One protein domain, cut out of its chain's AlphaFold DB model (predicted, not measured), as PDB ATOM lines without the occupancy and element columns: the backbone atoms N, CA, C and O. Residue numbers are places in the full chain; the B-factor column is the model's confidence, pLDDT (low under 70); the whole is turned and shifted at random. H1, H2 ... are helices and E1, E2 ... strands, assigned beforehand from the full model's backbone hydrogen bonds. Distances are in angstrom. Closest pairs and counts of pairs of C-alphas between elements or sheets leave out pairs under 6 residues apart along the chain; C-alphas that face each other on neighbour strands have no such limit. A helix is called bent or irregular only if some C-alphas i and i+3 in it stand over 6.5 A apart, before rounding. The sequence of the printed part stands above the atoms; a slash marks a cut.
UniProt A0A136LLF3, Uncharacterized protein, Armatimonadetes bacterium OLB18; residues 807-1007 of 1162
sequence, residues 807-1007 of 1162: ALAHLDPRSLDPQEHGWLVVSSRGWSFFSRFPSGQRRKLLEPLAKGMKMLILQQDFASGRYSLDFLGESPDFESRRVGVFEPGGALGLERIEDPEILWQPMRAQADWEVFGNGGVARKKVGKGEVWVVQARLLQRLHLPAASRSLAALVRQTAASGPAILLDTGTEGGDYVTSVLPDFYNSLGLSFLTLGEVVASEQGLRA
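Overview. This is residues 807 to 1007 of the 1162 residues of an uncharacterized protein of Armatimonadetes bacterium OLB18 (UniProt A0A136LLF3). A twisted sheet of seven strands runs through the body, with H3 and H6 on one face and H4 on the opposite face, while H5 packs near the sheet's E8 and E9 side. The small hairpin of E3 and E4 makes one end of the longest axis and H6 the other, and H4 reaches from that hairpin to the sheet. The 201 printed residues hold six named helices and nine named strands, in the order H1 E1 H2 H3 E2 E3 E4 E5 E6 E7 H4 E8 H5 E9 H6; the class is mixed, helices and strands, with under half of the residues in named elements. The large sheet is mixed, in the order E5 E6 E7 E2 E1 E8 E9. The whole is compact, with a radius of gyration of the C-alphas of 15.9 A, and spans 50 by 37 by 33 A.

Arrangement. Begin at the sheet's edge with E5, residues 914 to 916, E6, residues 921 to 926, and E7, residues 929 to 934: a meander of two hairpins, each strand the antiparallel neighbour of the one before. Look for N 914 and O 923 at 2.9 A, and N 924 and O 931 at 2.9 A. E2, residues 854 to 857, is parallel to E7, with N 857 and O 932 at 2.8 A. E1, residues 824 to 826, is parallel to E2, with N 824 and O 854 at 2.8 A. E8, residues 964 to 968, is parallel to E1, with N 825 and O 965 at 2.8 A, and the edge strand E9, residues 992 to 994, is parallel to E8, with N 966 and O 993 at 2.8 A. E1 and E2, with H2, residues 831 to 835, and H3, residues 839 to 851, between them, form a strand-helix-strand unit, two parallel neighbour strands joined through helices, with a right-handed crossover. E8, H5, residues 980 to 987, and E9 form another, also right-handed. E7, H4, residues 945 to 958, and E8 form a split unit, with E2 and E1 between its strands, again right-handed. H3 stands up from the sheet over E7 and E2 at a height of 9.8 A; the C-alphas of Leu 849 and Gly 929 are its closest to E7, 4.7 A. H6, residues 995 to 1007, is on the same face, at a height of 9.7 A, and stands up from the sheet over E9. H4 is on the opposite face at a height of 8.5 A. H5 runs along E8, at 15 degrees on the local plane. H2 only grazes the sheet with residues 831 to 834. H1, residues 807 to 810, touches H6, closest at the C-alphas of Ala 807 and Gly 996, 5.1 A, and touches H3 with residues 841 to 844 of H3 alone. E3, residues 883 to 886, and E4, residues 897 to 903, are an antiparallel hairpin, with N 886 and O 897 at 2.8 A; the closest C-alphas of E4 and H4, Ile 897 and Ala 946, are 6.1 A apart. In H2, H4 and H5 every O i to N i+4 pair is within hydrogen-bond range; H3 has 4 of 9, beside 6 of 10 O i to N i+3 pairs, H6 has 6 of 9, and H1 is too short for such a pair.

Along the chain. Find C-alpha 807 at (84.998, 121.216, 23.166), where H1 begins. H3 is 19.7 A long, E6 and E7 16.8 A each. H4 runs 20.2 A from C-alpha 945 at (118.767, 116.414, 27.645). H6, 12.1 A long, ends at C-alpha 1007, (76.763, 118.044, 25.719); it is irregular, with C-alphas 1002 and 1005 9.4 A apart.

Size, cuts and confidence. The two C-alphas farthest apart, Gly 884 and Leu 1005, are 49.7 A apart. The printed part has no cut. The links H1 to E1, E2 to E3 and E8 to H5 are long. The mean pLDDT of the printed part is 91.3, and residues 971 to 978 are under 70.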
ATOM      1  N   ALA A 807      85.257 121.582  21.767       88.19
ATOM      2  CA  ALA A 807      84.998 121.216  23.166       88.19
ATOM      3  C   ALA A 807      84.734 122.416  24.092       88.19
ATOM      4  O   ALA A 807      83.797 122.388  24.888       88.19
ATOM      5  N   LEU A 808      85.490 123.511  23.958       90.69
ATOM      6  CA  LEU A 808      85.331 124.693  24.813       90.69
ATOM      7  C   LEU A 808      83.991 125.425  24.588       90.69
ATOM      8  O   LEU A 808      83.448 126.022  25.520       90.69
ATOM      9  N   ALA A 809      83.398 125.330  23.392       89.00
ATOM     10  CA  ALA A 809      82.057 125.863  23.138       89.00
ATOM     11  C   ALA A 809      80.972 125.059  23.883       89.00
ATOM     12  O   ALA A 809      79.996 125.641  24.356       89.00
ATOM     13  N   HIS A 810      81.182 123.754  24.066       91.00
ATOM     14  CA  HIS A 810      80.257 122.847  24.751       91.00
ATOM     15  C   HIS A 810      80.547 122.662  26.251       91.00
ATOM     16  O   HIS A 810      79.672 122.205  26.977       91.00
ATOM     17  N   LEU A 811      81.719 123.084  26.736       93.56
ATOM     18  CA  LEU A 811      82.120 122.989  28.142       93.56
ATOM     19  C   LEU A 811      81.161 123.714  29.102       93.56
ATOM     20  O   LEU A 811      80.970 124.928  28.992       93.56
ATOM     21  N   ASP A 812      80.668 122.979  30.096       93.88
ATOM     22  CA  ASP A 812      80.175 123.487  31.379       93.88
ATOM     23  C   ASP A 812      81.369 123.621  32.350       93.88
ATOM     24  O   ASP A 812      82.003 122.605  32.649       93.88
ATOM     25  N   PRO A 813      81.704 124.827  32.859       93.44
ATOM     26  CA  PRO A 813      82.845 125.030  33.763       93.44
ATOM     27  C   PRO A 813      82.798 124.212  35.061       93.44
ATOM     28  O   PRO A 813      83.817 124.077  35.739       93.44
ATOM     29  N   ARG A 814      81.630 123.670  35.424       92.31
ATOM     30  CA  ARG A 814      81.444 122.832  36.615       92.31
ATOM     31  C   ARG A 814      81.961 121.405  36.438       92.31
ATOM     32  O   ARG A 814      82.169 120.740  37.440       92.31
ATOM     33  N   SER A 815      82.224 120.976  35.202       94.38
ATOM     34  CA  SER A 815      82.862 119.686  34.881       94.38
ATOM     35  C   SER A 815      84.371 119.667  35.174       94.38
ATOM     36  O   SER A 815      85.024 118.651  34.972       94.38
ATOM     37  N   LEU A 816      84.950 120.796  35.604       95.69
ATOM     38  CA  LEU A 816      86.368 120.937  35.929       95.69
ATOM     39  C   LEU A 816      86.527 121.229  37.429       95.69
ATOM     40  O   LEU A 816      86.280 122.348  37.892       95.69
ATOM     41  N   ASP A 817      86.936 120.202  38.175       93.44
ATOM     42  CA  ASP A 817      87.175 120.251  39.623       93.44
ATOM     43  C   ASP A 817      88.668 120.031  39.962       93.44
ATOM     44  O   ASP A 817      89.238 119.047  39.485       93.44
ATOM     45  N   PRO A 818      89.314 120.896  40.775       93.12
ATOM     46  CA  PRO A 818      90.708 120.729  41.210       93.12
ATOM     47  C   PRO A 818      90.982 119.548  42.161       93.12
ATOM     48  O   PRO A 818      92.148 119.320  42.474       93.12
ATOM     49  N   GLN A 819      89.964 118.841  42.662       93.19
ATOM     50  CA  GLN A 819      90.138 117.630  43.481       93.19
ATOM     51  C   GLN A 819      90.264 116.362  42.625       93.19
ATOM     52  O   GLN A 819      91.031 115.471  42.973       93.19
ATOM     53  N   GLU A 820      89.556 116.311  41.493       93.25
ATOM     54  CA  GLU A 820      89.532 115.154  40.584       93.25
ATOM     55  C   GLU A 820      90.511 115.292  39.404       93.25
ATOM     56  O   GLU A 820      90.829 114.311  38.736       93.25
ATOM     57  N   HIS A 821      90.995 116.507  39.116       96.25
ATOM     58  CA  HIS A 821      91.772 116.800  37.911       96.25
ATOM     59  C   HIS A 821      93.135 117.444  38.194       96.25
ATOM     60  O   HIS A 821      93.367 118.129  39.194       96.25
ATOM     61  N   GLY A 822      94.046 117.244  37.245       96.88
ATOM     62  CA  GLY A 822      95.335 117.915  37.163       96.88
ATOM     63  C   GLY A 822      95.230 119.357  36.656       96.88
ATOM     64  O   GLY A 822      94.177 119.996  36.671       96.88
ATOM     65  N   TRP A 823      96.343 119.895  36.168       98.06
ATOM     66  CA  TRP A 823      96.378 121.235  35.580       98.06
ATOM     67  C   TRP A 823      95.728 121.228  34.192       98.06
ATOM     68  O   TRP A 823      95.822 120.253  33.445       98.06
ATOM     69  N   LEU A 824      95.147 122.363  33.811       98.06
ATOM     70  CA  LEU A 824      94.784 122.664  32.429       98.06
ATOM     71  C   LEU A 824      96.065 122.895  31.607       98.06
ATOM     72  O   LEU A 824      96.979 123.571  32.076       98.06
ATOM     73  N   VAL A 825      96.152 122.387  30.380       96.56
ATOM     74  CA  VAL A 825      97.363 122.492  29.548       96.56
ATOM     75  C   VAL A 825      97.022 122.907  28.122       96.56
ATOM     76  O   VAL A 825      96.219 122.263  27.449       96.56
ATOM     77  N   VAL A 826      97.683 123.962  27.645       94.50
ATOM     78  CA  VAL A 826      97.745 124.342  26.229       94.50
ATOM     79  C   VAL A 826      99.147 124.010  25.722       94.50
ATOM     80  O   VAL A 826     100.139 124.560  26.212       94.50
ATOM     81  N   SER A 827      99.224 123.089  24.762       91.69
ATOM     82  CA  SER A 827     100.478 122.662  24.137       91.69
ATOM     83  C   SER A 827     101.153 123.800  23.363       91.69
ATOM     84  O   SER A 827     100.558 124.857  23.129       91.69
ATOM     85  N   SER A 828     102.406 123.603  22.945       89.38
ATOM     86  CA  SER A 828     103.069 124.563  22.058       89.38
ATOM     87  C   SER A 828     102.267 124.705  20.764       89.38
ATOM     88  O   SER A 828     101.782 123.706  20.238       89.38
ATOM     89  N   ARG A 829     102.173 125.926  20.222       84.31
ATOM     90  CA  ARG A 829     101.483 126.208  18.945       84.31
ATOM     91  C   ARG A 829      99.984 125.819  18.954       84.31
ATOM     92  O   ARG A 829      99.450 125.310  17.969       84.31
ATOM     93  N   GLY A 830      99.296 126.071  20.071       87.81
ATOM     94  CA  GLY A 830      97.883 125.728  20.309       87.81
ATOM     95  C   GLY A 830      96.883 126.665  19.614       87.81
ATOM     96  O   GLY A 830      96.107 127.359  20.273       87.81
ATOM     97  N   TRP A 831      96.954 126.767  18.283       85.50
ATOM     98  CA  TRP A 831      96.211 127.756  17.486       85.50
ATOM     99  C   TRP A 831      94.689 127.699  17.684       85.50
ATOM    100  O   TRP A 831      94.050 128.751  17.732       85.50
ATOM    101  N   SER A 832      94.083 126.519  17.821       83.06
ATOM    102  CA  SER A 832      92.625 126.385  17.924       83.06
ATOM    103  C   SER A 832      92.081 126.992  19.212       83.06
ATOM    104  O   SER A 832      91.104 127.742  19.142       83.06
ATOM    105  N   PHE A 833      92.748 126.788  20.354       89.62
ATOM    106  CA  PHE A 833      92.369 127.435  21.617       89.62
ATOM    107  C   PHE A 833      92.330 128.973  21.510       89.62
ATOM    108  O   PHE A 833      91.392 129.622  21.984       89.62
ATOM    109  N   PHE A 834      93.337 129.568  20.866       89.75
ATOM    110  CA  PHE A 834      93.496 131.024  20.800       89.75
ATOM    111  C   PHE A 834      92.765 131.697  19.625       89.75
ATOM    112  O   PHE A 834      92.364 132.856  19.749       89.75
ATOM    113  N   SER A 835      92.554 130.994  18.511       85.81
ATOM    114  CA  SER A 835      91.934 131.550  17.300       85.81
ATOM    115  C   SER A 835      90.438 131.241  17.181       85.81
ATOM    116  O   SER A 835      89.656 132.129  16.841       85.81
ATOM    117  N   ARG A 836      90.004 130.004  17.474       82.75
ATOM    118  CA  ARG A 836      88.618 129.569  17.205       82.75
ATOM    119  C   ARG A 836      87.619 130.022  18.262       82.75
ATOM    120  O   ARG A 836      86.459 130.263  17.936       82.75
ATOM    121  N   PHE A 837      88.049 130.143  19.516       87.69
ATOM    122  CA  PHE A 837      87.178 130.530  20.624       87.69
ATOM    123  C   PHE A 837      87.381 132.003  20.992       87.69
ATOM    124  O   PHE A 837      88.460 132.356  21.472       87.69
ATOM    125  N   PRO A 838      86.363 132.873  20.844       88.06
ATOM    126  CA  PRO A 838      86.435 134.251  21.321       88.06
ATOM    127  C   PRO A 838      86.722 134.328  22.827       88.06
ATOM    128  O   PRO A 838      86.385 133.410  23.576       88.06
ATOM    129  N   SER A 839      87.259 135.461  23.292       86.62
ATOM    130  CA  SER A 839      87.647 135.666  24.700       86.62
ATOM    131  C   SER A 839      86.562 135.253  25.711       86.62
ATOM    132  O   SER A 839      86.859 134.583  26.695       86.62
ATOM    133  N   GLY A 840      85.283 135.538  25.431       86.69
ATOM    134  CA  GLY A 840      84.157 135.117  26.279       86.69
ATOM    135  C   GLY A 840      84.011 133.596  26.452       86.69
ATOM    136  O   GLY A 840      83.663 133.147  27.538       86.69
ATOM    137  N   GLN A 841      84.330 132.792  25.431       91.06
ATOM    138  CA  GLN A 841      84.371 131.328  25.558       91.06
ATOM    139  C   GLN A 841      85.597 130.881  26.372       91.06
ATOM    140  O   GLN A 841      85.464 130.035  27.250       91.06
ATOM    141  N   ARG A 842      86.768 131.509  26.181       93.31
ATOM    142  CA  ARG A 842      87.959 131.256  27.020       93.31
ATOM    143  C   ARG A 842      87.740 131.612  28.496       93.31
ATOM    144  O   ARG A 842      88.218 130.892  29.368       93.31
ATOM    145  N   ARG A 843      86.950 132.653  28.795       92.56
ATOM    146  CA  ARG A 843      86.585 133.049  30.170       92.56
ATOM    147  C   ARG A 843      85.799 131.977  30.941       92.56
ATOM    148  O   ARG A 843      85.767 132.064  32.164       92.56
ATOM    149  N   LYS A 844      85.265 130.927  30.294       93.44
ATOM    150  CA  LYS A 844      84.759 129.720  30.987       93.44
ATOM    151  C   LYS A 844      85.792 129.107  31.937       93.44
ATOM    152  O   LYS A 844      85.428 128.637  33.007       93.44
ATOM    153  N   LEU A 845      87.076 129.154  31.577       95.31
ATOM    154  CA  LEU A 845      88.162 128.581  32.377       95.31
ATOM    155  C   LEU A 845      88.509 129.413  33.627       95.31
ATOM    156  O   LEU A 845      89.226 128.925  34.497       95.31
ATOM    157  N   LEU A 846      87.986 130.639  33.765       94.62
ATOM    158  CA  LEU A 846      88.207 131.453  34.967       94.62
ATOM    159  C   LEU A 846      87.528 130.863  36.211       94.62
ATOM    160  O   LEU A 846      88.041 131.050  37.309       94.62
ATOM    161  N   GLU A 847      86.411 130.140  36.066       94.38
ATOM    162  CA  GLU A 847      85.725 129.504  37.199       94.38
ATOM    163  C   GLU A 847      86.561 128.368  37.837       94.38
ATOM    164  O   GLU A 847      86.832 128.457  39.037       94.38
ATOM    165  N   PRO A 848      87.031 127.336  37.101       95.44
ATOM    166  CA  PRO A 848      87.910 126.311  37.670       95.44
ATOM    167  C   PRO A 848      89.243 126.870  38.188       95.44
ATOM    168  O   PRO A 848      89.703 126.453  39.254       95.44
ATOM    169  N   LEU A 849      89.835 127.863  37.506       96.00
ATOM    170  CA  LEU A 849      91.007 128.581  38.024       96.00
ATOM    171  C   LEU A 849      90.697 129.242  39.377       96.00
ATOM    172  O   LEU A 849      91.412 129.022  40.351       96.00
ATOM    173  N   ALA A 850      89.581 129.971  39.491       94.75
ATOM    174  CA  ALA A 850      89.191 130.623  40.738       94.75
ATOM    175  C   ALA A 850      88.917 129.634  41.888       94.75
ATOM    176  O   ALA A 850      89.198 129.968  43.043       94.75
ATOM    177  N   LYS A 851      88.429 128.419  41.586       94.56
ATOM    178  CA  LYS A 851      88.269 127.318  42.558       94.56
ATOM    179  C   LYS A 851      89.607 126.771  43.067       94.56
ATOM    180  O   LYS A 851      89.676 126.381  44.231       94.56
ATOM    181  N   GLY A 852      90.656 126.786  42.241       95.81
ATOM    182  CA  GLY A 852      92.011 126.367  42.620       95.81
ATOM    183  C   GLY A 852      92.797 125.608  41.548       95.81
ATOM    184  O   GLY A 852      93.956 125.279  41.796       95.81
ATOM    185  N   MET A 853      92.219 125.329  40.370       96.81
ATOM    186  CA  MET A 853      92.971 124.691  39.284       96.81
ATOM    187  C   MET A 853      94.124 125.584  38.815       96.81
ATOM    188  O   MET A 853      94.087 126.810  38.939       96.81
ATOM    189  N   LYS A 854      95.148 124.963  38.233       98.12
ATOM    190  CA  LYS A 854      96.263 125.662  37.586       98.12
ATOM    191  C   LYS A 854      96.227 125.450  36.079       98.12
ATOM    192  O   LYS A 854      95.634 124.484  35.605       98.12
ATOM    193  N   MET A 855      96.861 126.345  35.329       98.19
ATOM    194  CA  MET A 855      96.968 126.274  33.872       98.19
ATOM    195  C   MET A 855      98.419 126.448  33.424       98.19
ATOM    196  O   MET A 855      99.102 127.350  33.897       98.19
ATOM    197  N   LEU A 856      98.868 125.615  32.488       98.12
ATOM    198  CA  LEU A 856     100.161 125.713  31.814       98.12
ATOM    199  C   LEU A 856      99.950 126.051  30.333       98.12
ATOM    200  O   LEU A 856      99.212 125.362  29.631       98.12
ATOM    201  N   ILE A 857     100.628 127.089  29.850       97.12
ATOM    202  CA  ILE A 857     100.676 127.479  28.440       97.12
ATOM    203  C   ILE A 857     102.128 127.347  27.973       97.12
ATOM    204  O   ILE A 857     102.999 128.094  28.421       97.12
ATOM    205  N   LEU A 858     102.389 126.387  27.084       95.12
ATOM    206  CA  LEU A 858     103.706 126.205  26.462       95.12
ATOM    207  C   LEU A 858     103.951 127.248  25.350       95.12
ATOM    208  O   LEU A 858     103.178 128.195  25.184       95.12
ATOM    209  N   GLN A 859     105.042 127.109  24.596       92.81
ATOM    210  CA  GLN A 859     105.536 128.134  23.674       92.81
ATOM    211  C   GLN A 859     104.529 128.488  22.562       92.81
ATOM    212  O   GLN A 859     104.069 127.625  21.813       92.81
ATOM    213  N   GLN A 860     104.239 129.785  22.414       92.44
ATOM    214  CA  GLN A 860     103.368 130.346  21.373       92.44
ATOM    215  C   GLN A 860     104.095 131.465  20.609       92.44
ATOM    216  O   GLN A 860     105.273 131.733  20.837       92.44
ATOM    217  N   ASP A 861     103.403 132.110  19.674       89.25
ATOM    218  CA  ASP A 861     103.927 133.217  18.862       89.25
ATOM    219  C   ASP A 861     103.221 134.541  19.204       89.25
ATOM    220  O   ASP A 861     102.559 135.157  18.364       89.25
ATOM    221  N   PHE A 862     103.271 134.933  20.477       90.69
ATOM    222  CA  PHE A 862     102.539 136.077  21.026       90.69
ATOM    223  C   PHE A 862     102.835 137.392  20.291       90.69
ATOM    224  O   PHE A 862     101.906 138.143  19.999       90.69
ATOM    225  N   ALA A 863     104.086 137.635  19.882       84.81
ATOM    226  CA  ALA A 863     104.452 138.864  19.166       84.81
ATOM    227  C   ALA A 863     103.784 139.011  17.780       84.81
ATOM    228  O   ALA A 863     103.728 140.112  17.236       84.81
ATOM    229  N   SER A 864     103.234 137.932  17.210       83.06
ATOM    230  CA  SER A 864     102.462 137.991  15.959       83.06
ATOM    231  C   SER A 864     100.994 138.422  16.144       83.06
ATOM    232  O   SER A 864     100.247 138.470  15.167       83.06
ATOM    233  N   GLY A 865     100.539 138.671  17.382       83.69
ATOM    234  CA  GLY A 865      99.139 138.992  17.722       83.69
ATOM    235  C   GLY A 865      98.150 137.825  17.548       83.69
ATOM    236  O   GLY A 865      96.972 137.940  17.870       83.69
ATOM    237  N   ARG A 866      98.641 136.687  17.048       84.62
ATOM    238  CA  ARG A 866      97.927 135.427  16.798       84.62
ATOM    239  C   ARG A 866      97.403 134.754  18.060       84.62
ATOM    240  O   ARG A 866      96.367 134.095  18.042       84.62
ATOM    241  N   TYR A 867      98.176 134.891  19.125       90.75
ATOM    242  CA  TYR A 867      97.973 134.262  20.415       90.75
ATOM    243  C   TYR A 867      97.712 135.387  21.422       90.75
ATOM    244  O   TYR A 867      98.442 136.374  21.431       90.75
ATOM    245  N   SER A 868      96.652 135.276  22.226       88.56
ATOM    246  CA  SER A 868      96.182 136.362  23.099       88.56
ATOM    247  C   SER A 868      95.771 135.840  24.471       88.56
ATOM    248  O   SER A 868      95.008 134.878  24.577       88.56
ATOM    249  N   LEU A 869      96.241 136.512  25.525       92.31
ATOM    250  CA  LEU A 869      95.869 136.238  26.915       92.31
ATOM    251  C   LEU A 869      94.733 137.157  27.413       92.31
ATOM    252  O   LEU A 869      94.462 137.174  28.607       92.31
ATOM    253  N   ASP A 870      94.029 137.865  26.516       88.44
ATOM    254  CA  ASP A 870      92.942 138.823  26.826       88.44
ATOM    255  C   ASP A 870      91.889 138.332  27.843       88.44
ATOM    256  O   ASP A 870      91.351 139.103  28.639       88.44
ATOM    257  N   PHE A 871      91.607 137.029  27.856       91.00
ATOM    258  CA  PHE A 871      90.649 136.398  28.758       91.00
ATOM    259  C   PHE A 871      91.111 136.421  30.225       91.00
ATOM    260  O   PHE A 871      90.270 136.319  31.116       91.00
ATOM    261  N   LEU A 872      92.412 136.625  30.460       90.94
ATOM    262  CA  LEU A 872      93.077 136.822  31.750       90.94
ATOM    263  C   LEU A 872      93.317 138.314  32.081       90.94
ATOM    264  O   LEU A 872      93.891 138.616  33.127       90.94
ATOM    265  N   GLY A 873      92.892 139.248  31.222       87.62
ATOM    266  CA  GLY A 873      93.159 140.686  31.351       87.62
ATOM    267  C   GLY A 873      94.427 141.120  30.609       87.62
ATOM    268  O   GLY A 873      94.688 140.658  29.499       87.62
ATOM    269  N   GLU A 874      95.207 142.027  31.205       87.94
ATOM    270  CA  GLU A 874      96.496 142.438  30.634       87.94
ATOM    271  C   GLU A 874      97.501 141.272  30.590       87.94
ATOM    272  O   GLU A 874      97.440 140.326  31.383       87.94
ATOM    273  N   SER A 875      98.405 141.337  29.612       88.19
ATOM    274  CA  SER A 875      99.421 140.323  29.300       88.19
ATOM    275  C   SER A 875     100.821 140.805  29.714       88.19
ATOM    276  O   SER A 875     100.998 142.011  29.904       88.19
ATOM    277  N   PRO A 876     101.830 139.916  29.800       89.50
ATOM    278  CA  PRO A 876     103.230 140.331  29.784       89.50
ATOM    279  C   PRO A 876     103.560 141.078  28.483       89.50
ATOM    280  O   PRO A 876     102.927 140.837  27.452       89.50
ATOM    281  N   ASP A 877     104.595 141.915  28.506       91.12
ATOM    282  CA  ASP A 877     105.240 142.391  27.276       91.12
ATOM    283  C   ASP A 877     106.107 141.257  26.696       91.12
ATOM    284  O   ASP A 877     106.824 140.585  27.441       91.12
ATOM    285  N   PHE A 878     106.026 141.018  25.384       92.12
ATOM    286  CA  PHE A 878     106.697 139.910  24.693       92.12
ATOM    287  C   PHE A 878     107.725 140.453  23.688       92.12
ATOM    288  O   PHE A 878     107.378 140.858  22.577       92.12
ATOM    289  N   GLU A 879     109.014 140.409  24.040       91.38
ATOM    290  CA  GLU A 879     110.096 140.804  23.134       91.38
ATOM    291  C   GLU A 879     110.175 139.837  21.944       91.38
ATOM    292  O   GLU A 879     110.488 138.665  22.118       91.38
ATOM    293  N   SER A 880     110.000 140.314  20.707       89.62
ATOM    294  CA  SER A 880     110.263 139.511  19.498       89.62
ATOM    295  C   SER A 880     111.773 139.334  19.252       89.62
ATOM    296  O   SER A 880     112.334 139.888  18.301       89.62
ATOM    297  N   ARG A 881     112.452 138.585  20.127       90.12
ATOM    298  CA  ARG A 881     113.915 138.506  20.217       90.12
ATOM    299  C   ARG A 881     114.397 137.085  20.511       90.12
ATOM    300  O   ARG A 881     114.168 136.554  21.592       90.12
ATOM    301  N   ARG A 882     115.193 136.512  19.600       91.19
ATOM    302  CA  ARG A 882     115.900 135.245  19.858       91.19
ATOM    303  C   ARG A 882     116.965 135.421  20.943       91.19
ATOM    304  O   ARG A 882     117.749 136.371  20.904       91.19
ATOM    305  N   VAL A 883     116.997 134.485  21.886       92.94
ATOM    306  CA  VAL A 883     117.986 134.380  22.960       92.94
ATOM    307  C   VAL A 883     118.450 132.927  23.012       92.94
ATOM    308  O   VAL A 883     117.654 132.032  23.278       92.94
ATOM    309  N   GLY A 884     119.743 132.688  22.777       94.81
ATOM    310  CA  GLY A 884     120.325 131.337  22.725       94.81
ATOM    311  C   GLY A 884     120.466 130.624  24.077       94.81
ATOM    312  O   GLY A 884     121.234 129.675  24.198       94.81
ATOM    313  N   VAL A 885     119.777 131.124  25.105       96.69
ATOM    314  CA  VAL A 885     119.755 130.588  26.465       96.69
ATOM    315  C   VAL A 885     118.335 130.729  27.003       96.69
ATOM    316  O   VAL A 885     117.747 131.809  26.936       96.69
ATOM    317  N   PHE A 886     117.807 129.664  27.588       97.69
ATOM    318  CA  PHE A 886     116.649 129.701  28.471       97.69
ATOM    319  C   PHE A 886     117.146 129.602  29.913       97.69
ATOM    320  O   PHE A 886     117.807 128.629  30.274       97.69
ATOM    321  N   GLU A 887     116.842 130.617  30.718       96.88
ATOM    322  CA  GLU A 887     117.155 130.667  32.145       96.88
ATOM    323  C   GLU A 887     115.836 130.812  32.922       96.88
ATOM    324  O   GLU A 887     115.246 131.897  32.902       96.88
ATOM    325  N   PRO A 888     115.331 129.741  33.564       96.44
ATOM    326  CA  PRO A 888     114.066 129.768  34.296       96.44
ATOM    327  C   PRO A 888     114.156 130.413  35.686       96.44
ATOM    328  O   PRO A 888     113.117 130.623  36.311       96.44
ATOM    329  N   GLY A 889     115.350 130.697  36.219       93.75
ATOM    330  CA  GLY A 889     115.514 131.269  37.560       93.75
ATOM    331  C   GLY A 889     114.985 130.362  38.680       93.75
ATOM    332  O   GLY A 889     114.469 130.856  39.678       93.75
ATOM    333  N   GLY A 890     115.038 129.040  38.484       92.06
ATOM    334  CA  GLY A 890     114.486 128.031  39.399       92.06
ATOM    335  C   GLY A 890     112.966 127.821  39.317       92.06
ATOM    336  O   GLY A 890     112.443 126.920  39.976       92.06
ATOM    337  N   ALA A 891     112.239 128.597  38.504       95.62
ATOM    338  CA  ALA A 891     110.794 128.441  38.348       95.62
ATOM    339  C   ALA A 891     110.418 127.044  37.817       95.62
ATOM    340  O   ALA A 891     111.065 126.520  36.910       95.62
ATOM    341  N   LEU A 892     109.358 126.453  38.385       95.19
ATOM    342  CA  LEU A 892     108.804 125.133  38.030       95.19
ATOM    343  C   LEU A 892     109.818 123.963  38.029       95.19
ATOM    344  O   LEU A 892     109.533 122.913  37.454       95.19
ATOM    345  N   GLY A 893     110.988 124.117  38.665       94.69
ATOM    346  CA  GLY A 893     112.041 123.094  38.676       94.69
ATOM    347  C   GLY A 893     112.671 122.830  37.303       94.69
ATOM    348  O   GLY A 893     113.152 121.725  37.058       94.69
ATOM    349  N   LEU A 894     112.625 123.808  36.394       97.62
ATOM    350  CA  LEU A 894     113.164 123.679  35.038       97.62
ATOM    351  C   LEU A 894     114.680 123.905  35.016       97.62
ATOM    352  O   LEU A 894     115.230 124.649  35.827       97.62
ATOM    353  N   GLU A 895     115.350 123.285  34.050       97.31
ATOM    354  CA  GLU A 895     116.791 123.432  33.852       97.31
ATOM    355  C   GLU A 895     117.123 124.630  32.955       97.31
ATOM    356  O   GLU A 895     116.357 125.009  32.065       97.31
ATOM    357  N   ARG A 896     118.316 125.194  33.157       97.44
ATOM    358  CA  ARG A 896     118.933 126.140  32.224       97.44
ATOM    359  C   ARG A 896     119.336 125.401  30.943       97.44
ATOM    360  O   ARG A 896     119.992 124.363  31.012       97.44
ATOM    361  N   ILE A 897     118.982 125.941  29.778       97.19
ATOM    362  CA  ILE A 897     119.249 125.322  28.468       97.19
ATOM    363  C   ILE A 897     120.014 126.314  27.592       97.19
ATOM    364  O   ILE A 897     119.530 127.422  27.371       97.19
ATOM    365  N   GLU A 898     121.170 125.916  27.059       95.81
ATOM    366  CA  GLU A 898     121.863 126.642  25.986       95.81
ATOM    367  C   GLU A 898     121.560 125.984  24.638       95.81
ATOM    368  O   GLU A 898     121.869 124.813  24.433       95.81
ATOM    369  N   ASP A 899     120.936 126.733  23.735       94.19
ATOM    370  CA  ASP A 899     120.691 126.364  22.339       94.19
ATOM    371  C   ASP A 899     120.212 127.632  21.603       94.19
ATOM    372  O   ASP A 899     119.308 128.301  22.112       94.19
ATOM    373  N   PRO A 900     120.758 127.997  20.423       91.94
ATOM    374  CA  PRO A 900     120.408 129.242  19.718       91.94
ATOM    375  C   PRO A 900     118.909 129.435  19.448       91.94
ATOM    376  O   PRO A 900     118.447 130.557  19.248       91.94
ATOM    377  N   GLU A 901     118.162 128.334  19.446       90.12
ATOM    378  CA  GLU A 901     116.784 128.228  19.009       90.12
ATOM    379  C   GLU A 901     115.787 127.979  20.158       90.12
ATOM    380  O   GLU A 901     114.589 127.850  19.890       90.12
ATOM    381  N   ILE A 902     116.239 127.959  21.422       94.19
ATOM    382  CA  ILE A 902     115.403 127.582  22.574       94.19
ATOM    383  C   ILE A 902     114.360 128.631  22.972       94.19
ATOM    384  O   ILE A 902     113.239 128.259  23.319       94.19
ATOM    385  N   LEU A 903     114.695 129.924  22.926       94.81
ATOM    386  CA  LEU A 903     113.817 131.015  23.357       94.81
ATOM    387  C   LEU A 903     113.741 132.088  22.265       94.81
ATOM    388  O   LEU A 903     114.729 132.737  21.928       94.81
ATOM    389  N   TRP A 904     112.550 132.264  21.691       92.38
ATOM    390  CA  TRP A 904     112.290 133.251  20.633       92.38
ATOM    391  C   TRP A 904     111.560 134.506  21.124       92.38
ATOM    392  O   TRP A 904     111.623 135.529  20.443       92.38
ATOM    393  N   GLN A 905     110.832 134.412  22.244       93.31
ATOM    394  CA  GLN A 905     110.001 135.493  22.786       93.31
ATOM    395  C   GLN A 905     110.115 135.579  24.322       93.31
ATOM    396  O   GLN A 905     109.276 135.017  25.029       93.31
ATOM    397  N   PRO A 906     111.167 136.232  24.857       95.06
ATOM    398  CA  PRO A 906     111.265 136.577  26.272       95.06
ATOM    399  C   PRO A 906     110.121 137.496  26.713       95.06
ATOM    400  O   PRO A 906     109.748 138.430  26.005       95.06
ATOM    401  N   MET A 907     109.601 137.249  27.909       95.12
ATOM    402  CA  MET A 907     108.600 138.084  28.567       95.12
ATOM    403  C   MET A 907     109.263 139.143  29.455       95.12
ATOM    404  O   MET A 907     110.313 138.891  30.051       95.12
ATOM    405  N   ARG A 908     108.617 140.300  29.615       92.19
ATOM    406  CA  ARG A 908     108.909 141.284  30.671       92.19
ATOM    407  C   ARG A 908     107.731 141.405  31.628       92.19
ATOM    408  O   ARG A 908     106.579 141.223  31.236       92.19
ATOM    409  N   ALA A 909     108.030 141.724  32.886       86.94
ATOM    410  CA  ALA A 909     107.010 141.949  33.902       86.94
ATOM    411  C   ALA A 909     106.152 143.173  33.535       86.94
ATOM    412  O   ALA A 909     106.667 144.282  33.389       86.94
ATOM    413  N   GLN A 910     104.846 142.949  33.399       86.81
ATOM    414  CA  GLN A 910     103.825 143.965  33.158       86.81
ATOM    415  C   GLN A 910     102.554 143.572  33.923       86.81
ATOM    416  O   GLN A 910     102.261 142.385  34.086       86.81
ATOM    417  N   ALA A 911     101.799 144.575  34.384       81.94
ATOM    418  CA  ALA A 911     100.599 144.400  35.199       81.94
ATOM    419  C   ALA A 911     100.863 143.507  36.432       81.94
ATOM    420  O   ALA A 911     101.750 143.799  37.231       81.94
ATOM    421  N   ASP A 912     100.088 142.438  36.593       90.31
ATOM    422  CA  ASP A 912     100.130 141.464  37.684       90.31
ATOM    423  C   ASP A 912     100.848 140.148  37.308       90.31
ATOM    424  O   ASP A 912     100.678 139.129  37.986       90.31
ATOM    425  N   TRP A 913     101.659 140.160  36.240       95.00
ATOM    426  CA  TRP A 913     102.508 139.034  35.846       95.00
ATOM    427  C   TRP A 913     103.893 139.102  36.497       95.00
ATOM    428  O   TRP A 913     104.685 140.013  36.257       95.00
ATOM    429  N   GLU A 914     104.214 138.066  37.263       95.88
ATOM    430  CA  GLU A 914     105.560 137.775  37.748       95.88
ATOM    431  C   GLU A 914     106.350 137.061  36.645       95.88
ATOM    432  O   GLU A 914     105.831 136.156  35.990       95.88
ATOM    433  N   VAL A 915     107.604 137.456  36.427       96.31
ATOM    434  CA  VAL A 915     108.462 136.920  35.359       96.31
ATOM    435  C   VAL A 915     109.793 136.476  35.954       96.31
ATOM    436  O   VAL A 915     110.387 137.198  36.754       96.31
ATOM    437  N   PHE A 916     110.256 135.287  35.565       97.19
ATOM    438  CA  PHE A 916     111.407 134.620  36.174       97.19
ATOM    439  C   PHE A 916     112.613 134.549  35.230       97.19
ATOM    440  O   PHE A 916     112.472 134.476  34.004       97.19
ATOM    441  N   GLY A 917     113.809 134.534  35.828       95.62
ATOM    442  CA  GLY A 917     115.081 134.351  35.130       95.62
ATOM    443  C   GLY A 917     115.283 135.350  33.988       95.62
ATOM    444  O   GLY A 917     115.265 136.558  34.216       95.62
ATOM    445  N   ASN A 918     115.478 134.862  32.759       95.81
ATOM    446  CA  ASN A 918     115.676 135.713  31.577       95.81
ATOM    447  C   ASN A 918     114.402 135.987  30.754       95.81
ATOM    448  O   ASN A 918     114.496 136.305  29.568       95.81
ATOM    449  N   GLY A 919     113.219 135.855  31.361       95.06
ATOM    450  CA  GLY A 919     111.935 136.066  30.684       95.06
ATOM    451  C   GLY A 919     111.364 134.815  30.015       95.06
ATOM    452  O   GLY A 919     110.355 134.897  29.320       95.06
ATOM    453  N   GLY A 920     111.977 133.644  30.210       95.94
ATOM    454  CA  GLY A 920     111.486 132.384  29.649       95.94
ATOM    455  C   GLY A 920     110.227 131.819  30.326       95.94
ATOM    456  O   GLY A 920     109.524 131.014  29.709       95.94
ATOM    457  N   VAL A 921     109.935 132.227  31.568       97.94
ATOM    458  CA  VAL A 921     108.799 131.750  32.380       97.94
ATOM    459  C   VAL A 921     108.071 132.934  33.024       97.94
ATOM    460  O   VAL A 921     108.720 133.864  33.503       97.94
ATOM    461  N   ALA A 922     106.739 132.882  33.080       97.25
ATOM    462  CA  ALA A 922     105.902 133.854  33.788       97.25
ATOM    463  C   ALA A 922     104.751 133.187  34.565       97.25
ATOM    464  O   ALA A 922     104.285 132.108  34.186       97.25
ATOM    465  N   ARG A 923     104.273 133.847  35.627       97.06
ATOM    466  CA  ARG A 923     103.140 133.443  36.475       97.06
ATOM    467  C   ARG A 923     102.148 134.592  36.662       97.06
ATOM    468  O   ARG A 923     102.549 135.725  36.905       97.06
ATOM    469  N   LYS A 924     100.855 134.264  36.676       95.81
ATOM    470  CA  LYS A 924      99.765 135.123  37.162       95.81
ATOM    471  C   LYS A 924      98.843 134.343  38.099       95.81
ATOM    472  O   LYS A 924      98.571 133.168  37.864       95.81
ATOM    473  N   LYS A 925      98.346 134.981  39.162       95.50
ATOM    474  CA  LYS A 925      97.338 134.394  40.067       95.50
ATOM    475  C   LYS A 925      95.927 134.678  39.554       95.50
ATOM    476  O   LYS A 925      95.656 135.777  39.081       95.50
ATOM    477  N   VAL A 926      95.025 133.704  39.662       93.62
ATOM    478  CA  VAL A 926      93.626 133.815  39.211       93.62
ATOM    479  C   VAL A 926      92.713 133.202  40.274       93.62
ATOM    480  O   VAL A 926      92.489 131.995  40.309       93.62
ATOM    481  N   GLY A 927      92.213 134.040  41.188       92.56
ATOM    482  CA  GLY A 927      91.497 133.577  42.380       92.56
ATOM    483  C   GLY A 927      92.405 132.723  43.270       92.56
ATOM    484  O   GLY A 927      93.437 133.210  43.729       92.56
ATOM    485  N   LYS A 928      92.035 131.458  43.510       95.00
ATOM    486  CA  LYS A 928      92.890 130.484  44.217       95.00
ATOM    487  C   LYS A 928      93.929 129.802  43.312       95.00
ATOM    488  O   LYS A 928      94.870 129.206  43.831       95.00
ATOM    489  N   GLY A 929      93.745 129.855  41.994       96.38
ATOM    490  CA  GLY A 929      94.579 129.190  40.996       96.38
ATOM    491  C   GLY A 929      95.731 130.039  40.457       96.38
ATOM    492  O   GLY A 929      95.919 131.204  40.817       96.38
ATOM    493  N   GLU A 930      96.498 129.448  39.542       96.56
ATOM    494  CA  GLU A 930      97.645 130.081  38.879       96.56
ATOM    495  C   GLU A 930      97.667 129.753  37.382       96.56
ATOM    496  O   GLU A 930      97.433 128.610  36.990       96.56
ATOM    497  N   VAL A 931      98.018 130.733  36.551       97.69
ATOM    498  CA  VAL A 931      98.369 130.531  35.141       97.69
ATOM    499  C   VAL A 931      99.874 130.704  34.987       97.69
ATOM    500  O   VAL A 931     100.437 131.711  35.416       97.69
ATOM    501  N   TRP A 932     100.510 129.728  34.352       98.12
ATOM    502  CA  TRP A 932     101.936 129.680  34.066       98.12
ATOM    503  C   TRP A 932     102.169 129.683  32.554       98.12
ATOM    504  O   TRP A 932     101.531 128.928  31.819       98.12
ATOM    505  N   VAL A 933     103.101 130.511  32.089       97.50
ATOM    506  CA  VAL A 933     103.507 130.604  30.679       97.50
ATOM    507  C   VAL A 933     104.982 130.228  30.568       97.50
ATOM    508  O   VAL A 933     105.810 130.783  31.285       97.50
ATOM    509  N   VAL A 934     105.322 129.309  29.660       97.44
ATOM    510  CA  VAL A 934     106.700 128.864  29.389       97.44
ATOM    511  C   VAL A 934     106.990 129.041  27.899       97.44
ATOM    512  O   VAL A 934     106.415 128.337  27.073       97.44
ATOM    513  N   GLN A 935     107.878 129.975  27.542       95.12
ATOM    514  CA  GLN A 935     108.222 130.281  26.139       95.12
ATOM    515  C   GLN A 935     109.459 129.543  25.603       95.12
ATOM    516  O   GLN A 935     109.866 129.762  24.461       95.12
ATOM    517  N   ALA A 936     110.022 128.615  26.379       95.25
ATOM    518  CA  ALA A 936     111.021 127.676  25.880       95.25
ATOM    519  C   ALA A 936     110.411 126.686  24.871       95.25
ATOM    520  O   ALA A 936     109.380 126.061  25.133       95.25
ATOM    521  N   ARG A 937     111.096 126.472  23.744       93.44
ATOM    522  CA  ARG A 937     110.752 125.505  22.685       93.44
ATOM    523  C   ARG A 937     111.035 124.047  23.087       93.44
ATOM    524  O   ARG A 937     111.657 123.294  22.342       93.44
ATOM    525  N   LEU A 938     110.581 123.635  24.276       93.94
ATOM    526  CA  LEU A 938     110.875 122.326  24.880       93.94
ATOM    527  C   LEU A 938     110.414 121.144  24.015       93.94
ATOM    528  O   LEU A 938     111.145 120.169  23.884       93.94
ATOM    529  N   LEU A 939     109.230 121.238  23.397       90.62
ATOM    530  CA  LEU A 939     108.698 120.200  22.502       90.62
ATOM    531  C   LEU A 939     109.464 120.136  21.171       90.62
ATOM    532  O   LEU A 939     109.701 119.052  20.644       90.62
ATOM    533  N   GLN A 940     109.891 121.277  20.626       89.12
ATOM    534  CA  GLN A 940     110.636 121.306  19.367       89.12
ATOM    535  C   GLN A 940     112.086 120.837  19.556       89.12
ATOM    536  O   GLN A 940     112.563 119.980  18.812       89.12
ATOM    537  N   ARG A 941     112.757 121.315  20.611       92.94
ATOM    538  CA  ARG A 941     114.137 120.960  20.977       92.94
ATOM    539  C   ARG A 941     114.213 119.740  21.920       92.94
ATOM    540  O   ARG A 941     115.185 119.580  22.649       92.94
ATOM    541  N   LEU A 942     113.203 118.860  21.897       93.31
ATOM    542  CA  LEU A 942     113.010 117.754  22.857       93.31
ATOM    543  C   LEU A 942     114.171 116.737  22.912       93.31
ATOM    544  O   LEU A 942     114.365 116.085  23.932       93.31
ATOM    545  N   HIS A 943     114.983 116.641  21.856       94.56
ATOM    546  CA  HIS A 943     116.214 115.842  21.837       94.56
ATOM    547  C   HIS A 943     117.265 116.317  22.856       94.56
ATOM    548  O   HIS A 943     118.071 115.507  23.305       94.56
ATOM    549  N   LEU A 944     117.277 117.600  23.239       96.62
ATOM    550  CA  LEU A 944     118.246 118.124  24.201       96.62
ATOM    551  C   LEU A 944     117.971 117.543  25.606       96.62
ATOM    552  O   LEU A 944     116.820 117.580  26.065       96.62
ATOM    553  N   PRO A 945     118.988 117.054  26.346       97.19
ATOM    554  CA  PRO A 945     118.767 116.414  27.645       97.19
ATOM    555  C   PRO A 945     118.089 117.308  28.689       97.19
ATOM    556  O   PRO A 945     117.181 116.867  29.388       97.19
ATOM    557  N   ALA A 946     118.479 118.582  28.763       96.94
ATOM    558  CA  ALA A 946     117.868 119.544  29.679       96.94
ATOM    559  C   ALA A 946     116.436 119.939  29.256       96.94
ATOM    560  O   ALA A 946     115.590 120.197  30.112       96.94
ATOM    561  N   ALA A 947     116.119 119.923  27.952       96.50
ATOM    562  CA  ALA A 947     114.766 120.192  27.457       96.50
ATOM    563  C   ALA A 947     113.803 119.034  27.758       96.50
ATOM    564  O   ALA A 947     112.700 119.263  28.251       96.50
ATOM    565  N   SER A 948     114.235 117.789  27.526       96.31
ATOM    566  CA  SER A 948     113.454 116.586  27.843       96.31
ATOM    567  C   SER A 948     113.240 116.400  29.346       96.31
ATOM    568  O   SER A 948     112.121 116.096  29.759       96.31
ATOM    569  N   ARG A 949     114.252 116.660  30.186       97.88
ATOM    570  CA  ARG A 949     114.078 116.667  31.651       97.88
ATOM    571  C   ARG A 949     113.175 117.805  32.134       97.88
ATOM    572  O   ARG A 949     112.288 117.547  32.944       97.88
ATOM    573  N   SER A 950     113.304 119.015  31.581       97.94
ATOM    574  CA  SER A 950     112.407 120.139  31.902       97.94
ATOM    575  C   SER A 950     110.953 119.858  31.504       97.94
ATOM    576  O   SER A 950     110.043 120.108  32.290       97.94
ATOM    577  N   LEU A 951     110.707 119.267  30.327       96.56
ATOM    578  CA  LEU A 951     109.357 118.850  29.940       96.56
ATOM    579  C   LEU A 951     108.829 117.743  30.867       96.56
ATOM    580  O   LEU A 951     107.675 117.810  31.282       96.56
ATOM    581  N   ALA A 952     109.668 116.773  31.250       97.44
ATOM    582  CA  ALA A 952     109.310 115.728  32.215       97.44
ATOM    583  C   ALA A 952     108.973 116.297  33.607       97.44
ATOM    584  O   ALA A 952     108.080 115.778  34.276       97.44
ATOM    585  N   ALA A 953     109.641 117.370  34.041       97.38
ATOM    586  CA  ALA A 953     109.307 118.088  35.269       97.38
ATOM    587  C   ALA A 953     107.945 118.799  35.169       97.38
ATOM    588  O   ALA A 953     107.162 118.736  36.119       97.38
ATOM    589  N   LEU A 954     107.624 119.415  34.022       97.38
ATOM    590  CA  LEU A 954     106.315 120.037  33.781       97.38
ATOM    591  C   LEU A 954     105.180 119.009  33.787       97.38
ATOM    592  O   LEU A 954     104.240 119.162  34.563       97.38
ATOM    593  N   VAL A 955     105.262 117.947  32.976       96.62
ATOM    594  CA  VAL A 955     104.142 116.990  32.847       96.62
ATOM    595  C   VAL A 955     103.890 116.178  34.123       96.62
ATOM    596  O   VAL A 955     102.760 115.777  34.392       96.62
ATOM    597  N   ARG A 956     104.915 115.987  34.966       97.69
ATOM    598  CA  ARG A 956     104.745 115.414  36.313       97.69
ATOM    599  C   ARG A 956     104.015 116.364  37.263       97.69
ATOM    600  O   ARG A 956     103.222 115.893  38.065       97.69
ATOM    601  N   GLN A 957     104.253 117.676  37.172       96.88
ATOM    602  CA  GLN A 957     103.535 118.674  37.976       96.88
ATOM    603  C   GLN A 957     102.079 118.838  37.525       96.88
ATOM    604  O   GLN A 957     101.196 118.950  38.374       96.88
ATOM    605  N   THR A 958     101.811 118.816  36.216       97.94
ATOM    606  CA  THR A 958     100.443 118.947  35.690       97.94
ATOM    607  C   THR A 958      99.567 117.741  36.021       97.94
ATOM    608  O   THR A 958      98.383 117.934  36.270       97.94
ATOM    609  N   ALA A 959     100.131 116.530  36.079       97.31
ATOM    610  CA  ALA A 959      99.420 115.300  36.443       97.31
ATOM    611  C   ALA A 959      99.500 114.936  37.949       97.31
ATOM    612  O   ALA A 959      99.144 113.823  38.334       97.31
ATOM    613  N   ALA A 960      99.994 115.833  38.813       95.06
ATOM    614  CA  ALA A 960     100.291 115.513  40.217       95.06
ATOM    615  C   ALA A 960      99.055 115.327  41.122       95.06
ATOM    616  O   ALA A 960      99.149 114.630  42.128       95.06
ATOM    617  N   SER A 961      97.924 115.963  40.793       90.81
ATOM    618  CA  SER A 961      96.667 115.908  41.567       90.81
ATOM    619  C   SER A 961      95.567 115.065  40.913       90.81
ATOM    620  O   SER A 961      94.481 114.955  41.463       90.81
ATOM    621  N   GLY A 962      95.823 114.502  39.731       95.00
ATOM    622  CA  GLY A 962      94.820 113.879  38.869       95.00
ATOM    623  C   GLY A 962      95.227 113.996  37.394       95.00
ATOM    624  O   GLY A 962      96.284 114.561  37.098       95.00
ATOM    625  N   PRO A 963      94.423 113.487  36.444       96.62
ATOM    626  CA  PRO A 963      94.719 113.588  35.017       96.62
ATOM    627  C   PRO A 963      94.867 115.046  34.559       96.62
ATOM    628  O   PRO A 963      93.975 115.867  34.774       96.62
ATOM    629  N   ALA A 964      95.974 115.368  33.888       97.62
ATOM    630  CA  ALA A 964      96.169 116.682  33.271       97.62
ATOM    631  C   ALA A 964      95.160 116.910  32.127       97.62
ATOM    632  O   ALA A 964      94.949 116.018  31.304       97.62
ATOM    633  N   ILE A 965      94.555 118.098  32.044       96.50
ATOM    634  CA  ILE A 965      93.488 118.396  31.074       96.50
ATOM    635  C   ILE A 965      94.051 119.129  29.861       96.50
ATOM    636  O   ILE A 965      94.358 120.318  29.921       96.50
ATOM    637  N   LEU A 966      94.161 118.425  28.739       93.69
ATOM    638  CA  LEU A 966      94.672 118.965  27.484       93.69
ATOM    639  C   LEU A 966      93.559 119.752  26.771       93.69
ATOM    640  O   LEU A 966      92.560 119.184  26.322       93.69
ATOM    641  N   LEU A 967      93.730 121.073  26.696       92.00
ATOM    642  CA  LEU A 967      92.799 122.014  26.062       92.00
ATOM    643  C   LEU A 967      93.022 122.127  24.543       92.00
ATOM    644  O   LEU A 967      92.071 122.349  23.799       92.00
ATOM    645  N   ASP A 968      94.279 122.005  24.108       88.19
ATOM    646  CA  ASP A 968      94.735 121.981  22.711       88.19
ATOM    647  C   ASP A 968      96.108 121.290  22.688       88.19
ATOM    648  O   ASP A 968      96.991 121.645  23.479       88.19
ATOM    649  N   THR A 969      96.285 120.281  21.830       81.94
ATOM    650  CA  THR A 969      97.510 119.459  21.766       81.94
ATOM    651  C   THR A 969      98.585 119.979  20.806       81.94
ATOM    652  O   THR A 969      99.707 119.460  20.809       81.94
ATOM    653  N   GLY A 970      98.320 121.088  20.109       76.12
ATOM    654  CA  GLY A 970      99.294 121.821  19.289       76.12
ATOM    655  C   GLY A 970      98.824 122.014  17.849       76.12
ATOM    656  O   GLY A 970      99.550 121.705  16.913       76.12
ATOM    657  N   THR A 971      97.588 122.472  17.655       66.12
ATOM    658  CA  THR A 971      96.858 122.389  16.372       66.12
ATOM    659  C   THR A 971      97.386 123.213  15.175       66.12
ATOM    660  O   THR A 971      96.748 123.212  14.118       66.12
ATOM    661  N   GLU A 972      98.506 123.944  15.259       64.12
ATOM    662  CA  GLU A 972      98.885 124.899  14.200       64.12
ATOM    663  C   GLU A 972      99.272 124.251  12.848       64.12
ATOM    664  O   GLU A 972     100.342 123.667  12.662       64.12
ATOM    665  N   GLY A 973      98.408 124.464  11.849       49.81
ATOM    666  CA  GLY A 973      98.752 124.436  10.421       49.81
ATOM    667  C   GLY A 973      98.988 123.064   9.786       49.81
ATOM    668  O   GLY A 973      99.420 123.003   8.638       49.81
ATOM    669  N   GLY A 974      98.745 121.961  10.496       46.62
ATOM    670  CA  GLY A 974      99.098 120.610  10.040       46.62
ATOM    671  C   GLY A 974     100.590 120.309  10.211       46.62
ATOM    672  O   GLY A 974     100.932 119.284  10.801       46.62
ATOM    673  N   ASP A 975     101.460 121.226   9.777       48.47
ATOM    674  CA  ASP A 975     102.923 121.179   9.918       48.47
ATOM    675  C   ASP A 975     103.398 120.869  11.349       48.47
ATOM    676  O   ASP A 975     104.380 120.143  11.507       48.47
ATOM    677  N   TYR A 976     102.697 121.389  12.367       50.38
ATOM    678  CA  TYR A 976     103.091 121.315  13.781       50.38
ATOM    679  C   TYR A 976     102.102 120.564  14.685       50.38
ATOM    680  O   TYR A 976     102.253 120.621  15.899       50.38
ATOM    681  N   VAL A 977     101.113 119.852  14.126       53.88
ATOM    682  CA  VAL A 977     100.142 119.071  14.921       53.88
ATOM    683  C   VAL A 977     100.865 117.932  15.639       53.88
ATOM    684  O   VAL A 977     101.328 117.002  14.975       53.88
ATOM    685  N   THR A 978     100.941 117.991  16.974       66.25
ATOM    686  CA  THR A 978     101.677 117.006  17.787       66.25
ATOM    687  C   THR A 978     100.744 116.072  18.553       66.25
ATOM    688  O   THR A 978      99.865 116.527  19.281       66.25
ATOM    689  N   SER A 979     101.001 114.763  18.491       80.94
ATOM    690  CA  SER A 979     100.629 113.851  19.588       80.94
ATOM    691  C   SER A 979     101.742 113.708  20.628       80.94
ATOM    692  O   SER A 979     101.523 113.086  21.659       80.94
ATOM    693  N   VAL A 980     102.911 114.325  20.390       87.88
ATOM    694  CA  VAL A 980     104.109 114.234  21.240       87.88
ATOM    695  C   VAL A 980     103.792 114.513  22.704       87.88
ATOM    696  O   VAL A 980     104.284 113.795  23.563       87.88
ATOM    697  N   LEU A 981     102.962 115.516  23.012       90.38
ATOM    698  CA  LEU A 981     102.597 115.806  24.400       90.38
ATOM    699  C   LEU A 981     101.789 114.646  25.045       90.38
ATOM    700  O   LEU A 981     102.282 114.104  26.035       90.38
ATOM    701  N   PRO A 982     100.633 114.197  24.505       90.81
ATOM    702  CA  PRO A 982      99.967 112.947  24.910       90.81
ATOM    703  C   PRO A 982     100.885 111.715  25.002       90.81
ATOM    704  O   PRO A 982     100.889 111.007  26.009       90.81
ATOM    705  N   ASP A 983     101.701 111.464  23.976       90.50
ATOM    706  CA  ASP A 983     102.601 110.307  23.914       90.50
ATOM    707  C   ASP A 983     103.704 110.374  24.989       90.50
ATOM    708  O   ASP A 983     104.147 109.342  25.494       90.50
ATOM    709  N   PHE A 984     104.099 111.581  25.403       92.31
ATOM    710  CA  PHE A 984     105.075 111.829  26.463       92.31
ATOM    711  C   PHE A 984     104.480 111.718  27.881       92.31
ATOM    712  O   PHE A 984     105.182 111.292  28.797       92.31
ATOM    713  N   TYR A 985     103.182 111.998  28.079       94.56
ATOM    714  CA  TYR A 985     102.481 111.562  29.301       94.56
ATOM    715  C   TYR A 985     102.449 110.025  29.371       94.56
ATOM    716  O   TYR A 985     102.859 109.444  30.377       94.56
ATOM    717  N   ASN A 986     102.052 109.360  28.277       94.00
ATOM    718  CA  ASN A 986     101.998 107.896  28.193       94.00
ATOM    719  C   ASN A 986     103.365 107.228  28.443       94.00
ATOM    720  O   ASN A 986     103.445 106.256  29.196       94.00
ATOM    721  N   SER A 987     104.452 107.719  27.837       92.19
ATOM    722  CA  SER A 987     105.787 107.120  28.001       92.19
ATOM    723  C   SER A 987     106.320 107.236  29.435       92.19
ATOM    724  O   SER A 987     107.013 106.331  29.905       92.19
ATOM    725  N   LEU A 988     105.927 108.290  30.159       94.31
ATOM    726  CA  LEU A 988     106.228 108.500  31.577       94.31
ATOM    727  C   LEU A 988     105.231 107.826  32.542       94.31
ATOM    728  O   LEU A 988     105.450 107.876  33.752       94.31
ATOM    729  N   GLY A 989     104.170 107.184  32.037       93.38
ATOM    730  CA  GLY A 989     103.144 106.520  32.852       93.38
ATOM    731  C   GLY A 989     102.200 107.481  33.584       93.38
ATOM    732  O   GLY A 989     101.698 107.147  34.654       93.38
ATOM    733  N   LEU A 990     101.992 108.680  33.037       95.56
ATOM    734  CA  LEU A 990     101.183 109.748  33.622       95.56
ATOM    735  C   LEU A 990      99.796 109.812  32.968       95.56
ATOM    736  O   LEU A 990      99.662 109.620  31.760       95.56
ATOM    737  N   SER A 991      98.769 110.124  33.761       94.75
ATOM    738  CA  SER A 991      97.387 110.242  33.274       94.75
ATOM    739  C   SER A 991      97.078 111.637  32.726       94.75
ATOM    740  O   SER A 991      97.517 112.649  33.275       94.75
ATOM    741  N   PHE A 992      96.264 111.690  31.676       94.94
ATOM    742  CA  PHE A 992      95.723 112.917  31.096       94.94
ATOM    743  C   PHE A 992      94.322 112.657  30.525       94.94
ATOM    744  O   PHE A 992      93.934 111.512  30.319       94.94
ATOM    745  N   LEU A 993      93.572 113.720  30.249       93.62
ATOM    746  CA  LEU A 993      92.325 113.690  29.483       93.62
ATOM    747  C   LEU A 993      92.325 114.874  28.515       93.62
ATOM    748  O   LEU A 993      92.855 115.938  28.829       93.62
ATOM    749  N   THR A 994      91.713 114.733  27.344       91.38
ATOM    750  CA  THR A 994      91.367 115.900  26.522       91.38
ATOM    751  C   THR A 994      90.137 116.607  27.092       91.38
ATOM    752  O   THR A 994      89.285 115.986  27.732       91.38
ATOM    753  N   LEU A 995      89.972 117.901  26.801       91.25
ATOM    754  CA  LEU A 995      88.747 118.624  27.165       91.25
ATOM    755  C   LEU A 995      87.481 117.972  26.570       91.25
ATOM    756  O   LEU A 995      86.418 118.013  27.186       91.25
ATOM    757  N   GLY A 996      87.592 117.340  25.396       88.88
ATOM    758  CA  GLY A 996      86.501 116.594  24.767       88.88
ATOM    759  C   GLY A 996      86.078 115.337  25.534       88.88
ATOM    760  O   GLY A 996      84.894 115.007  25.536       88.88
ATOM    761  N   GLU A 997      87.009 114.665  26.218       90.38
ATOM    762  CA  GLU A 997      86.706 113.522  27.091       90.38
ATOM    763  C   GLU A 997      85.996 113.958  28.372       90.38
ATOM    764  O   GLU A 997      84.979 113.356  28.701       90.38
ATOM    765  N   VAL A 998      86.446 115.040  29.021       92.44
ATOM    766  CA  VAL A 998      85.777 115.613  30.210       92.44
ATOM    767  C   VAL A 998      84.343 116.048  29.883       92.44
ATOM    768  O   VAL A 998      83.404 115.754  30.619       92.44
ATOM    769  N   VAL A 999      84.134 116.714  28.742       91.38
ATOM    770  CA  VAL A 999      82.780 117.084  28.293       91.38
ATOM    771  C   VAL A 999      81.928 115.835  28.021       91.38
ATOM    772  O   VAL A 999      80.755 115.800  28.393       91.38
ATOM    773  N   ALA A1000      82.493 114.785  27.420       89.44
ATOM    774  CA  ALA A1000      81.758 113.555  27.137       89.44
ATOM    775  C   ALA A1000      81.416 112.732  28.397       89.44
ATOM    776  O   ALA A1000      80.332 112.143  28.433       89.44
ATOM    777  N   SER A1001      82.288 112.693  29.414       88.81
ATOM    778  CA  SER A1001      82.044 111.967  30.668       88.81
ATOM    779  C   SER A1001      81.060 112.702  31.580       88.81
ATOM    780  O   SER A1001      80.027 112.137  31.936       88.81
ATOM    781  N   GLU A1002      81.311 113.979  31.881       90.94
ATOM    782  CA  GLU A1002      80.565 114.707  32.919       90.94
ATOM    783  C   GLU A1002      79.224 115.256  32.415       90.94
ATOM    784  O   GLU A1002      78.225 115.316  33.142       90.94
ATOM    785  N   GLN A1003      79.157 115.664  31.144       91.81
ATOM    786  CA  GLN A1003      77.936 116.233  30.567       91.81
ATOM    787  C   GLN A1003      77.089 115.174  29.844       91.81
ATOM    788  O   GLN A1003      75.855 115.287  29.836       91.81
ATOM    789  N   GLY A1004      77.709 114.125  29.294       90.06
ATOM    790  CA  GLY A1004      77.021 113.039  28.597       90.06
ATOM    791  C   GLY A1004      76.179 113.548  27.422       90.06
ATOM    792  O   GLY A1004      76.596 114.422  26.666       90.06
ATOM    793  N   LEU A1005      74.946 113.050  27.279       89.12
ATOM    794  CA  LEU A1005      74.039 113.485  26.203       89.12
ATOM    795  C   LEU A1005      73.623 114.969  26.297       89.12
ATOM    796  O   LEU A1005      73.179 115.528  25.298       89.12
ATOM    797  N   ARG A1006      73.802 115.638  27.449       87.50
ATOM    798  CA  ARG A1006      73.548 117.089  27.582       87.50
ATOM    799  C   ARG A1006      74.528 117.917  26.746       87.50
ATOM    800  O   ARG A1006      74.216 119.037  26.363       87.50
ATOM    801  N   ALA A1007      75.700 117.360  26.441       85.50
ATOM    802  CA  ALA A1007      76.763 118.044  25.719       85.50
ATOM    803  C   ALA A1007      76.418 118.378  24.253       85.50
ATOM    804  O   ALA A1007      77.133 119.161  23.635       85.50
TER     805      ALA A1007